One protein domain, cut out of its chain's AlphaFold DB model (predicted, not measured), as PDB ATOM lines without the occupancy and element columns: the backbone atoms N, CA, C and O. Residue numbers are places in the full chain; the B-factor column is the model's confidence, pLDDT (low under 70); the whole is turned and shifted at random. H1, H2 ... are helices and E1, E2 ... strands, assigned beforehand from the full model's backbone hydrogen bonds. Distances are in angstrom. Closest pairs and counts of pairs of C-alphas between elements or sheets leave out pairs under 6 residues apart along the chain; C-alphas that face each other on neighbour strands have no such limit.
ATOM      1  N   LEU A  13      14.956  55.788  18.959       91.19
ATOM      2  CA  LEU A  13      14.627  56.667  17.836       91.19
ATOM      3  C   LEU A  13      13.658  55.981  16.867       91.19
ATOM      4  O   LEU A  13      12.612  56.533  16.544       91.19
ATOM      5  N   ASP A  14      13.956  54.744  16.482       89.12
ATOM      6  CA  ASP A  14      13.134  53.972  15.552       89.12
ATOM      7  C   ASP A  14      11.717  53.727  16.088       89.12
ATOM      8  O   ASP A  14      10.747  53.769  15.329       89.12
ATOM      9  N   LYS A  15      11.577  53.519  17.405       89.50
ATOM     10  CA  LYS A  15      10.265  53.417  18.064       89.50
ATOM     11  C   LYS A  15       9.488  54.729  17.980       89.50
ATOM     12  O   LYS A  15       8.303  54.713  17.663       89.50
ATOM     13  N   GLN A  16      10.151  55.855  18.243       92.88
ATOM     14  CA  GLN A  16       9.525  57.179  18.187       92.88
ATOM     15  C   GLN A  16       9.104  57.545  16.763       92.88
ATOM     16  O   GLN A  16       7.987  58.015  16.562       92.88
ATOM     17  N   VAL A  17       9.956  57.275  15.770       91.62
ATOM     18  CA  VAL A  17       9.636  57.499  14.354       91.62
ATOM     19  C   VAL A  17       8.424  56.666  13.951       91.62
ATOM     20  O   VAL A  17       7.484  57.203  13.371       91.62
ATOM     21  N   ARG A  18       8.388  55.376  14.312       88.94
ATOM     22  CA  ARG A  18       7.228  54.524  14.021       88.94
ATOM     23  C   ARG A  18       5.957  55.040  14.698       88.94
ATOM     24  O   ARG A  18       4.927  55.109  14.039       88.94
ATOM     25  N   ALA A  19       6.032  55.462  15.959       90.62
ATOM     26  CA  ALA A  19       4.889  56.040  16.665       90.62
ATOM     27  C   ALA A  19       4.363  57.315  15.980       90.62
ATOM     28  O   ALA A  19       3.156  57.478  15.831       90.62
ATOM     29  N   GLN A  20       5.251  58.190  15.496       92.19
ATOM     30  CA  GLN A  20       4.854  59.384  14.738       92.19
ATOM     31  C   GLN A  20       4.232  59.040  13.380       92.19
ATOM     32  O   GLN A  20       3.275  59.688  12.961       92.19
ATOM     33  N   VAL A  21       4.753  58.022  12.692       89.12
ATOM     34  CA  VAL A  21       4.181  57.532  11.429       89.12
ATOM     35  C   VAL A  21       2.774  56.980  11.666       89.12
ATOM     36  O   VAL A  21       1.860  57.359  10.942       89.12
ATOM     37  N   ILE A  22       2.572  56.174  12.711       89.50
ATOM     38  CA  ILE A  22       1.247  55.660  13.094       89.50
ATOM     39  C   ILE A  22       0.295  56.814  13.429       89.50
ATOM     40  O   ILE A  22      -0.810  56.865  12.902       89.50
ATOM     41  N   ALA A  23       0.742  57.790  14.222       90.81
ATOM     42  CA  ALA A  23      -0.072  58.954  14.573       90.81
ATOM     43  C   ALA A  23      -0.469  59.809  13.356       90.81
ATOM     44  O   ALA A  23      -1.533  60.421  13.360       90.81
ATOM     45  N   LYS A  24       0.373  59.872  12.315       90.81
ATOM     46  CA  LYS A  24       0.125  60.702  11.126       90.81
ATOM     47  C   LYS A  24      -0.713  60.002  10.062       90.81
ATOM     48  O   LYS A  24      -1.524  60.653   9.411       90.81
ATOM     49  N   PHE A  25      -0.467  58.716   9.835       85.06
ATOM     50  CA  PHE A  25      -1.099  57.962   8.753       85.06
ATOM     51  C   PHE A  25      -2.271  57.103   9.224       85.06
ATOM     52  O   PHE A  25      -3.013  56.632   8.374       85.06
ATOM     53  N   THR A  26      -2.500  56.986  10.536       84.56
ATOM     54  CA  THR A  26      -3.454  56.049  11.154       84.56
ATOM     55  C   THR A  26      -2.964  54.603  11.055       84.56
ATOM     56  O   THR A  26      -2.292  54.221  10.097       84.56
ATOM     57  N   GLU A  27      -3.267  53.796  12.071       81.62
ATOM     58  CA  GLU A  27      -2.766  52.421  12.210       81.62
ATOM     59  C   GLU A  27      -3.160  51.521  11.028       81.62
ATOM     60  O   GLU A  27      -2.344  50.738  10.560       81.62
ATOM     61  N   GLU A  28      -4.341  51.737  10.445       81.44
ATOM     62  CA  GLU A  28      -4.847  51.012   9.266       81.44
ATOM     63  C   GLU A  28      -3.959  51.160   8.022       81.44
ATOM     64  O   GLU A  28      -3.900  50.276   7.168       81.44
ATOM     65  N   PHE A  29      -3.236  52.274   7.907       82.56
ATOM     66  CA  PHE A  29      -2.361  52.530   6.768       82.56
ATOM     67  C   PHE A  29      -0.901  52.196   7.058       82.56
ATOM     68  O   PHE A  29      -0.064  52.451   6.191       82.56
ATOM     69  N   VAL A  30      -0.560  51.644   8.223       86.56
ATOM     70  CA  VAL A  30       0.816  51.283   8.587       86.56
ATOM     71  C   VAL A  30       0.912  49.776   8.774       86.56
ATOM     72  O   VAL A  30       0.237  49.210   9.619       86.56
ATOM     73  N   PHE A  31       1.815  49.128   8.035       88.12
ATOM     74  CA  PHE A  31       2.040  47.696   8.214       88.12
ATOM     75  C   PHE A  31       2.585  47.396   9.617       88.12
ATOM     76  O   PHE A  31       3.543  48.031  10.095       88.12
ATOM     77  N   ASN A  32       2.003  46.392  10.264       86.88
ATOM     78  CA  ASN A  32       2.473  45.796  11.507       86.88
ATOM     79  C   ASN A  32       3.846  45.160  11.314       86.88
ATOM     80  O   ASN A  32       4.715  45.282  12.181       86.88
ATOM     81  N   THR A  33       4.072  44.557  10.149       88.31
ATOM     82  CA  THR A  33       5.366  43.980   9.805       88.31
ATOM     83  C   THR A  33       6.426  45.070   9.632       88.31
ATOM     84  O   THR A  33       6.283  46.006   8.844       88.31
ATOM     85  N   THR A  34       7.543  44.934  10.349       87.94
ATOM     86  CA  THR A  34       8.734  45.780  10.179       87.94
ATOM     87  C   THR A  34       9.835  45.006   9.472       87.94
ATOM     88  O   THR A  34      10.107  43.867   9.849       87.94
ATOM     89  N   VAL A  35      10.533  45.630   8.521       87.75
ATOM     90  CA  VAL A  35      11.713  45.020   7.889       87.75
ATOM     91  C   VAL A  35      12.960  45.424   8.681       87.75
ATOM     92  O   VAL A  35      13.324  46.606   8.671       87.75
ATOM     93  N   PRO A  36      13.620  44.486   9.382       84.25
ATOM     94  CA  PRO A  36      14.773  44.804  10.213       84.25
ATOM     95  C   PRO A  36      16.020  45.135   9.386       84.25
ATOM     96  O   PRO A  36      16.166  44.718   8.235       84.25
ATOM     97  N   ARG A  37      16.968  45.859   9.991       84.00
ATOM     98  CA  ARG A  37      18.298  46.076   9.400       84.00
ATOM     99  C   ARG A  37      19.097  44.768   9.423       84.00
ATOM    100  O   ARG A  37      19.619  44.390  10.468       84.00
ATOM    101  N   LEU A  38      19.218  44.106   8.274       84.56
ATOM    102  CA  LEU A  38      19.939  42.838   8.138       84.56
ATOM    103  C   LEU A  38      20.972  42.894   7.013       84.56
ATOM    104  O   LEU A  38      20.690  43.389   5.925       84.56
ATOM    105  N   VAL A  39      22.158  42.347   7.287       83.31
ATOM    106  CA  VAL A  39      23.287  42.302   6.340       83.31
ATOM    107  C   VAL A  39      22.957  41.430   5.126       83.31
ATOM    108  O   VAL A  39      23.291  41.802   4.006       83.31
ATOM    109  N   SER A  40      22.194  40.351   5.327       82.94
ATOM    110  CA  SER A  40      21.740  39.458   4.254       82.94
ATOM    111  C   SER A  40      20.956  40.182   3.153       82.94
ATOM    112  O   SER A  40      21.034  39.808   1.988       82.94
ATOM    113  N   VAL A  41      20.240  41.263   3.487       84.00
ATOM    114  CA  VAL A  41      19.533  42.098   2.500       84.00
ATOM    115  C   VAL A  41      20.522  42.887   1.642       84.00
ATOM    116  O   VAL A  41      20.342  43.003   0.427       84.00
ATOM    117  N   SER A  42      21.583  43.414   2.252       85.75
ATOM    118  CA  SER A  42      22.643  44.134   1.541       85.75
ATOM    119  C   SER A  42      23.443  43.199   0.634       85.75
ATOM    120  O   SER A  42      23.712  43.549  -0.512       85.75
ATOM    121  N   GLU A  43      23.755  41.994   1.109       85.62
ATOM    122  CA  GLU A  43      24.418  40.950   0.318       85.62
ATOM    123  C   GLU A  43      23.553  40.504  -0.863       85.62
ATOM    124  O   GLU A  43      24.041  40.410  -1.989       85.62
ATOM    125  N   ALA A  44      22.250  40.321  -0.638       86.94
ATOM    126  CA  ALA A  44      21.302  39.998  -1.696       86.94
ATOM    127  C   ALA A  44      21.213  41.079  -2.766       86.94
ATOM    128  O   ALA A  44      21.287  40.787  -3.962       86.94
ATOM    129  N   THR A  45      21.160  42.337  -2.331       86.94
ATOM    130  CA  THR A  45      21.184  43.493  -3.230       86.94
ATOM    131  C   THR A  45      22.464  43.520  -4.065       86.94
ATOM    132  O   THR A  45      22.399  43.690  -5.283       86.94
ATOM    133  N   ALA A  46      23.626  43.299  -3.442       88.69
ATOM    134  CA  ALA A  46      24.910  43.255  -4.140       88.69
ATOM    135  C   ALA A  46      24.979  42.103  -5.158       88.69
ATOM    136  O   ALA A  46      25.470  42.283  -6.272       88.69
ATOM    137  N   GLY A  47      24.430  40.939  -4.800       87.44
ATOM    138  CA  GLY A  47      24.338  39.767  -5.669       87.44
ATOM    139  C   GLY A  47      23.244  39.838  -6.737       87.44
ATOM    140  O   GLY A  47      23.155  38.913  -7.541       87.44
ATOM    141  N   LYS A  48      22.418  40.899  -6.759       88.50
ATOM    142  CA  LYS A  48      21.221  41.037  -7.616       88.50
ATOM    143  C   LYS A  48      20.266  39.841  -7.517       88.50
ATOM    144  O   LYS A  48      19.611  39.487  -8.494       88.50
ATOM    145  N   LYS A  49      20.210  39.218  -6.342       89.44
ATOM    146  CA  LYS A  49      19.352  38.072  -6.036       89.44
ATOM    147  C   LYS A  49      18.303  38.479  -5.021       89.44
ATOM    148  O   LYS A  49      18.509  39.410  -4.240       89.44
ATOM    149  N   ALA A  50      17.182  37.772  -5.004       85.69
ATOM    150  CA  ALA A  50      16.232  37.940  -3.917       85.69
ATOM    151  C   ALA A  50      16.810  37.336  -2.627       85.69
ATOM    152  O   ALA A  50      17.544  36.351  -2.656       85.69
ATOM    153  N   VAL A  51      16.457  37.899  -1.471       85.56
ATOM    154  CA  VAL A  51      16.955  37.405  -0.172       85.56
ATOM    155  C   VAL A  51      16.602  35.927   0.037       85.56
ATOM    156  O   VAL A  51      17.426  35.158   0.522       85.56
ATOM    157  N   VAL A  52      15.418  35.515  -0.429       88.06
ATOM    158  CA  VAL A  52      14.950  34.121  -0.402       88.06
ATOM    159  C   VAL A  52      15.823  33.165  -1.227       88.06
ATOM    160  O   VAL A  52      15.915  31.989  -0.892       88.06
ATOM    161  N   GLU A  53      16.475  33.656  -2.285       85.69
ATOM    162  CA  GLU A  53      17.347  32.849  -3.151       85.69
ATOM    163  C   GLU A  53      18.728  32.618  -2.534       85.69
ATOM    164  O   GLU A  53      19.433  31.695  -2.936       85.69
ATOM    165  N   ILE A  54      19.134  33.473  -1.592       84.00
ATOM    166  CA  ILE A  54      20.409  33.351  -0.880       84.00
ATOM    167  C   ILE A  54      20.218  32.562   0.405       84.00
ATOM    168  O   ILE A  54      20.946  31.605   0.645       84.00
ATOM    169  N   ASP A  55      19.236  32.958   1.214       82.31
ATOM    170  CA  ASP A  55      18.917  32.284   2.463       82.31
ATOM    171  C   ASP A  55      17.412  32.356   2.748       82.31
ATOM    172  O   ASP A  55      16.855  33.374   3.185       82.31
ATOM    173  N   SER A  56      16.755  31.224   2.521       82.94
ATOM    174  CA  SER A  56      15.322  31.039   2.738       82.94
ATOM    175  C   SER A  56      14.927  31.021   4.219       82.94
ATOM    176  O   SER A  56      13.782  31.344   4.537       82.94
ATOM    177  N   ALA A  57      15.856  30.706   5.127       84.00
ATOM    178  CA  ALA A  57      15.625  30.661   6.570       84.00
ATOM    179  C   ALA A  57      16.057  31.951   7.286       84.00
ATOM    180  O   ALA A  57      15.872  32.075   8.500       84.00
ATOM    181  N   SER A  58      16.613  32.926   6.556       83.62
ATOM    182  CA  SER A  58      17.085  34.165   7.163       83.62
ATOM    183  C   SER A  58      15.941  34.949   7.830       83.62
ATOM    184  O   SER A  58      14.815  34.992   7.317       83.62
ATOM    185  N   PRO A  59      16.224  35.686   8.922       84.25
ATOM    186  CA  PRO A  59      15.248  36.586   9.535       84.25
ATOM    187  C   PRO A  59      14.690  37.642   8.564       84.25
ATOM    188  O   PRO A  59      13.579  38.133   8.753       84.25
ATOM    189  N   ALA A  60      15.440  37.978   7.507       83.69
ATOM    190  CA  ALA A  60      15.004  38.899   6.461       83.69
ATOM    191  C   ALA A  60      13.904  38.272   5.604       83.69
ATOM    192  O   ALA A  60      12.861  38.888   5.392       83.69
ATOM    193  N   THR A  61      14.111  37.032   5.158       87.94
ATOM    194  CA  THR A  61      13.124  36.282   4.377       87.94
ATOM    195  C   THR A  61      11.832  36.083   5.171       87.94
ATOM    196  O   THR A  61      10.746  36.304   4.638       87.94
ATOM    197  N   LEU A  62      11.930  35.777   6.470       89.31
ATOM    198  CA  LEU A  62      10.761  35.670   7.348       89.31
ATOM    199  C   LEU A  62       9.975  36.984   7.456       89.31
ATOM    200  O   LEU A  62       8.748  36.962   7.363       89.31
ATOM    201  N   ALA A  63      10.659  38.123   7.593       87.94
ATOM    202  CA  ALA A  63      10.006  39.433   7.614       87.94
ATOM    203  C   ALA A  63       9.278  39.728   6.289       87.94
ATOM    204  O   ALA A  63       8.158  40.235   6.296       87.94
ATOM    205  N   PHE A  64       9.860  39.354   5.146       88.88
ATOM    206  CA  PHE A  64       9.181  39.484   3.852       88.88
ATOM    207  C   PHE A  64       7.977  38.545   3.716       88.88
ATOM    208  O   PHE A  64       6.954  38.957   3.174       88.88
ATOM    209  N   TYR A  65       8.042  37.317   4.237       90.56
ATOM    210  CA  TYR A  65       6.880  36.422   4.247       90.56
ATOM    211  C   TYR A  65       5.734  36.955   5.108       90.56
ATOM    212  O   TYR A  65       4.578  36.875   4.692       90.56
ATOM    213  N   GLN A  66       6.041  37.533   6.273       89.81
ATOM    214  CA  GLN A  66       5.046  38.194   7.121       89.81
ATOM    215  C   GLN A  66       4.397  39.378   6.398       89.81
ATOM    216  O   GLN A  66       3.173  39.476   6.375       89.81
ATOM    217  N   LEU A  67       5.195  40.193   5.704       89.56
ATOM    218  CA  LEU A  67       4.687  41.320   4.925       89.56
ATOM    219  C   LEU A  67       3.761  40.858   3.791       89.56
ATOM    220  O   LEU A  67       2.697  41.433   3.586       89.56
ATOM    221  N   ILE A  68       4.135  39.804   3.060       89.69
ATOM    222  CA  ILE A  68       3.296  39.242   1.991       89.69
ATOM    223  C   ILE A  68       1.974  38.717   2.554       89.69
ATOM    224  O   ILE A  68       0.936  38.874   1.912       89.69
ATOM    225  N   ARG A  69       2.000  38.081   3.729       89.75
ATOM    226  CA  ARG A  69       0.786  37.615   4.402       89.75
ATOM    227  C   ARG A  69      -0.129  38.786   4.752       89.75
ATOM    228  O   ARG A  69      -1.300  38.735   4.407       89.75
ATOM    229  N   GLU A  70       0.419  39.838   5.349       87.88
ATOM    230  CA  GLU A  70      -0.335  41.032   5.732       87.88
ATOM    231  C   GLU A  70      -0.960  41.725   4.510       87.88
ATOM    232  O   GLU A  70      -2.145  42.037   4.504       87.88
ATOM    233  N   ILE A  71      -0.203  41.864   3.417       87.56
ATOM    234  CA  ILE A  71      -0.715  42.405   2.148       87.56
ATOM    235  C   ILE A  71      -1.863  41.548   1.595       87.56
ATOM    236  O   ILE A  71      -2.837  42.088   1.080       87.56
ATOM    237  N   LYS A  72      -1.765  40.216   1.677       87.38
ATOM    238  CA  LYS A  72      -2.830  39.317   1.210       87.38
ATOM    239  C   LYS A  72      -4.091  39.416   2.060       87.38
ATOM    240  O   LYS A  72      -5.173  39.359   1.488       87.38
ATOM    241  N   GLU A  73      -3.946  39.538   3.376       85.25
ATOM    242  CA  GLU A  73      -5.070  39.734   4.299       85.25
ATOM    243  C   GLU A  73      -5.790  41.053   3.966       85.25
ATOM    244  O   GLU A  73      -6.989  41.043   3.709       85.25
ATOM    245  N   LEU A  74      -5.045  42.145   3.777       80.06
ATOM    246  CA  LEU A  74      -5.605  43.445   3.386       80.06
ATOM    247  C   LEU A  74      -6.318  43.425   2.025       80.06
ATOM    248  O   LEU A  74      -7.439  43.910   1.905       80.06
ATOM    249  N   ILE A  75      -5.696  42.844   0.995       79.94
ATOM    250  CA  ILE A  75      -6.307  42.753  -0.343       79.94
ATOM    251  C   ILE A  75      -7.532  41.821  -0.329       79.94
ATOM    252  O   ILE A  75      -8.494  42.049  -1.067       79.94
ATOM    253  N   GLY A  76      -7.501  40.758   0.479       68.25
ATOM    254  CA  GLY A  76      -8.634  39.854   0.675       68.25
ATOM    255  C   GLY A  76      -9.841  40.574   1.279       68.25
ATOM    256  O   GLY A  76     -10.943  40.473   0.737       68.25
ATOM    257  N   ASP A  77      -9.608  41.378   2.315       58.94
ATOM    258  CA  ASP A  77     -10.634  42.186   2.981       58.94
ATOM    259  C   ASP A  77     -11.207  43.283   2.057       58.94
ATOM    260  O   ASP A  77     -12.417  43.549   2.052       58.94
ATOM    261  N   GLU A  78     -10.381  43.886   1.193       56.03
ATOM    262  CA  GLU A  78     -10.838  44.859   0.185       56.03
ATOM    263  C   GLU A  78     -11.812  44.239  -0.840       56.03
ATOM    264  O   GLU A  78     -12.752  44.907  -1.305       56.03
ATOM    265  N   GLN A  79     -11.641  42.953  -1.182       53.28
ATOM    266  CA  GLN A  79     -12.544  42.252  -2.101       53.28
ATOM    267  C   GLN A  79     -13.896  41.910  -1.467       53.28
ATOM    268  O   GLN A  79     -14.927  42.057  -2.132       53.28
ATOM    269  N   GLU A  80     -13.930  41.512  -0.194       51.19
ATOM    270  CA  GLU A  80     -15.191  41.237   0.509       51.19
ATOM    271  C   GLU A  80     -16.005  42.515   0.748       51.19
ATOM    272  O   GLU A  80     -17.219  42.534   0.509       51.19
ATOM    273  N   THR A  81     -15.343  43.622   1.090       51.69
ATOM    274  CA  THR A  81     -15.998  44.924   1.304       51.69
ATOM    275  C   THR A  81     -16.611  45.472   0.004       51.69
ATOM    276  O   THR A  81     -17.738  45.978  -0.014       51.69
ATOM    277  N   SER A  82     -15.928  45.281  -1.130       50.16
ATOM    278  CA  SER A  82     -16.443  45.643  -2.461       50.16
ATOM    279  C   SER A  82     -17.588  44.732  -2.939       50.16
ATOM    280  O   SER A  82     -18.467  45.175  -3.688       50.16
ATOM    281  N   ALA A  83     -17.615  43.466  -2.514       51.22
ATOM    282  CA  ALA A  83     -18.685  42.521  -2.834       51.22
ATOM    283  C   ALA A  83     -19.947  42.735  -1.974       51.22
ATOM    284  O   ALA A  83     -21.062  42.563  -2.478       51.22
ATOM    285  N   GLY A  84     -19.791  43.155  -0.714       50.28
ATOM    286  CA  GLY A  84     -20.893  43.480   0.199       50.28
ATOM    287  C   GLY A  84     -21.730  44.674  -0.271       50.28
ATOM    288  O   GLY A  84     -22.956  44.573  -0.353       50.28
ATOM    289  N   ASN A  85     -21.088  45.763  -0.706       52.28
ATOM    290  CA  ASN A  85     -21.790  46.970  -1.167       52.28
ATOM    291  C   ASN A  85     -22.628  46.772  -2.445       52.28
ATOM    292  O   ASN A  85     -23.582  47.515  -2.671       52.28
ATOM    293  N   ARG A  86     -22.336  45.760  -3.276       51.84
ATOM    294  CA  ARG A  86     -23.159  45.446  -4.464       51.84
ATOM    295  C   ARG A  86     -24.429  44.659  -4.149       51.84
ATOM    296  O   ARG A  86     -25.319  44.617  -4.994       51.84
ATOM    297  N   ARG A  87     -24.526  44.017  -2.980       54.03
ATOM    298  CA  ARG A  87     -25.689  43.188  -2.611       54.03
ATOM    299  C   ARG A  87     -26.806  43.973  -1.929       54.03
ATOM    300  O   ARG A  87     -27.943  43.534  -1.979       54.03
ATOM    301  N   VAL A  88     -26.492  45.124  -1.336       54.44
ATOM    302  CA  VAL A  88     -27.476  45.993  -0.660       54.44
ATOM    303  C   VAL A  88     -28.142  46.978  -1.638       54.44
ATOM    304  O   VAL A  88     -29.154  47.586  -1.319       54.44
ATOM    305  N   ALA A  89     -27.602  47.115  -2.853       50.91
ATOM    306  CA  ALA A  89     -28.092  48.033  -3.883       50.91
ATOM    307  C   ALA A  89     -29.038  47.380  -4.914       50.91
ATOM    308  O   ALA A  89     -29.128  47.870  -6.042       50.91
TER     309      ALA A  89
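AT A GLANCE: This is residues 13 to 89 of the 90 residues of an uncharacterized protein of uncultured bacterium (UniProt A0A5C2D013). The model is a loose zigzag of three lengths: helix H1, then the extended strand E1 folding back, then one long helix H4 that returns along E1, with the short helices H2 and H3 at the turn between E1 and H4. E1 runs between H1 and the first half of H4, and the far end of H4 with the residues after it, 75 to 89, sticks out free. The printed part has 77 residues, with four named helices and one named strand in the order H1, E1, H2, H3, H4; the class is mostly helix, and E1 pairs with no named strand. The whole is only just loose, close to extended, with a radius of gyration of the C-alphas of 17.0 A, and it spans 53 by 31 by 18 A.

IN THESE COORDINATES: H1 is residues 13 to 25, 18.2 A from first to last C-alpha, and begins at C-alpha 13 at (14.627, 56.667, 17.836). E1 is residues 30 to 36, 15.5 A long, with C-alpha 30 at (0.816, 51.283, 8.587). H2 is residues 39 to 46, 10.6 A long, and H3 is residues 51 to 54. H4 is residues 59 to 85, 39.9 A long, and ends at C-alpha 85 at (-21.790, 46.970, -1.167).

HOW THE PARTS SIT: H1 touches no helix. H1 and E1 have 2 pairs of C-alphas within 8 A, the closest being those of Ile 22 and Val 30, 6.3 A apart. E1 and H4 have 14 such pairs, the closest being the C-alphas of Thr 33 and Leu 67 at 5.6 A. H1 and H4 are apart, and so are E1 and H2. H2 and H3 touch, with the C-alphas of Ala 44 and Val 51 closest at 5.3 A. H3 and H4 only just touch, with 3 pairs of C-alphas within 8 A, only at the corner by their link and with residues 60 to 61 of H4 alone; the closest C-alphas are those of Val 52 and Thr 61, at 5.6 A. H2 and H4 are close but not clearly touching, with the C-alphas of Val 41 and Ala 60 closest at 6.8 A, and their lines stand about perpendicular, at 81 degrees. In H1, H2 and H4 every O i to N i+4 pair is within hydrogen-bond range; H3 is too short for such a pair, and its one O i to N i+3 pair is within range.

THE WHOLE: The outline is elongated, and the two C-alphas farthest apart are those of Ala 46 and Ala 89, at 53.2 A. Without residues 75 to 89, which stand free, the body spans 37 by 29 by 17 A. The printed part has no cut, and the four links between its named elements are tight. The mean pLDDT of the printed part is 80.8; residues 76 to 89 are under 70.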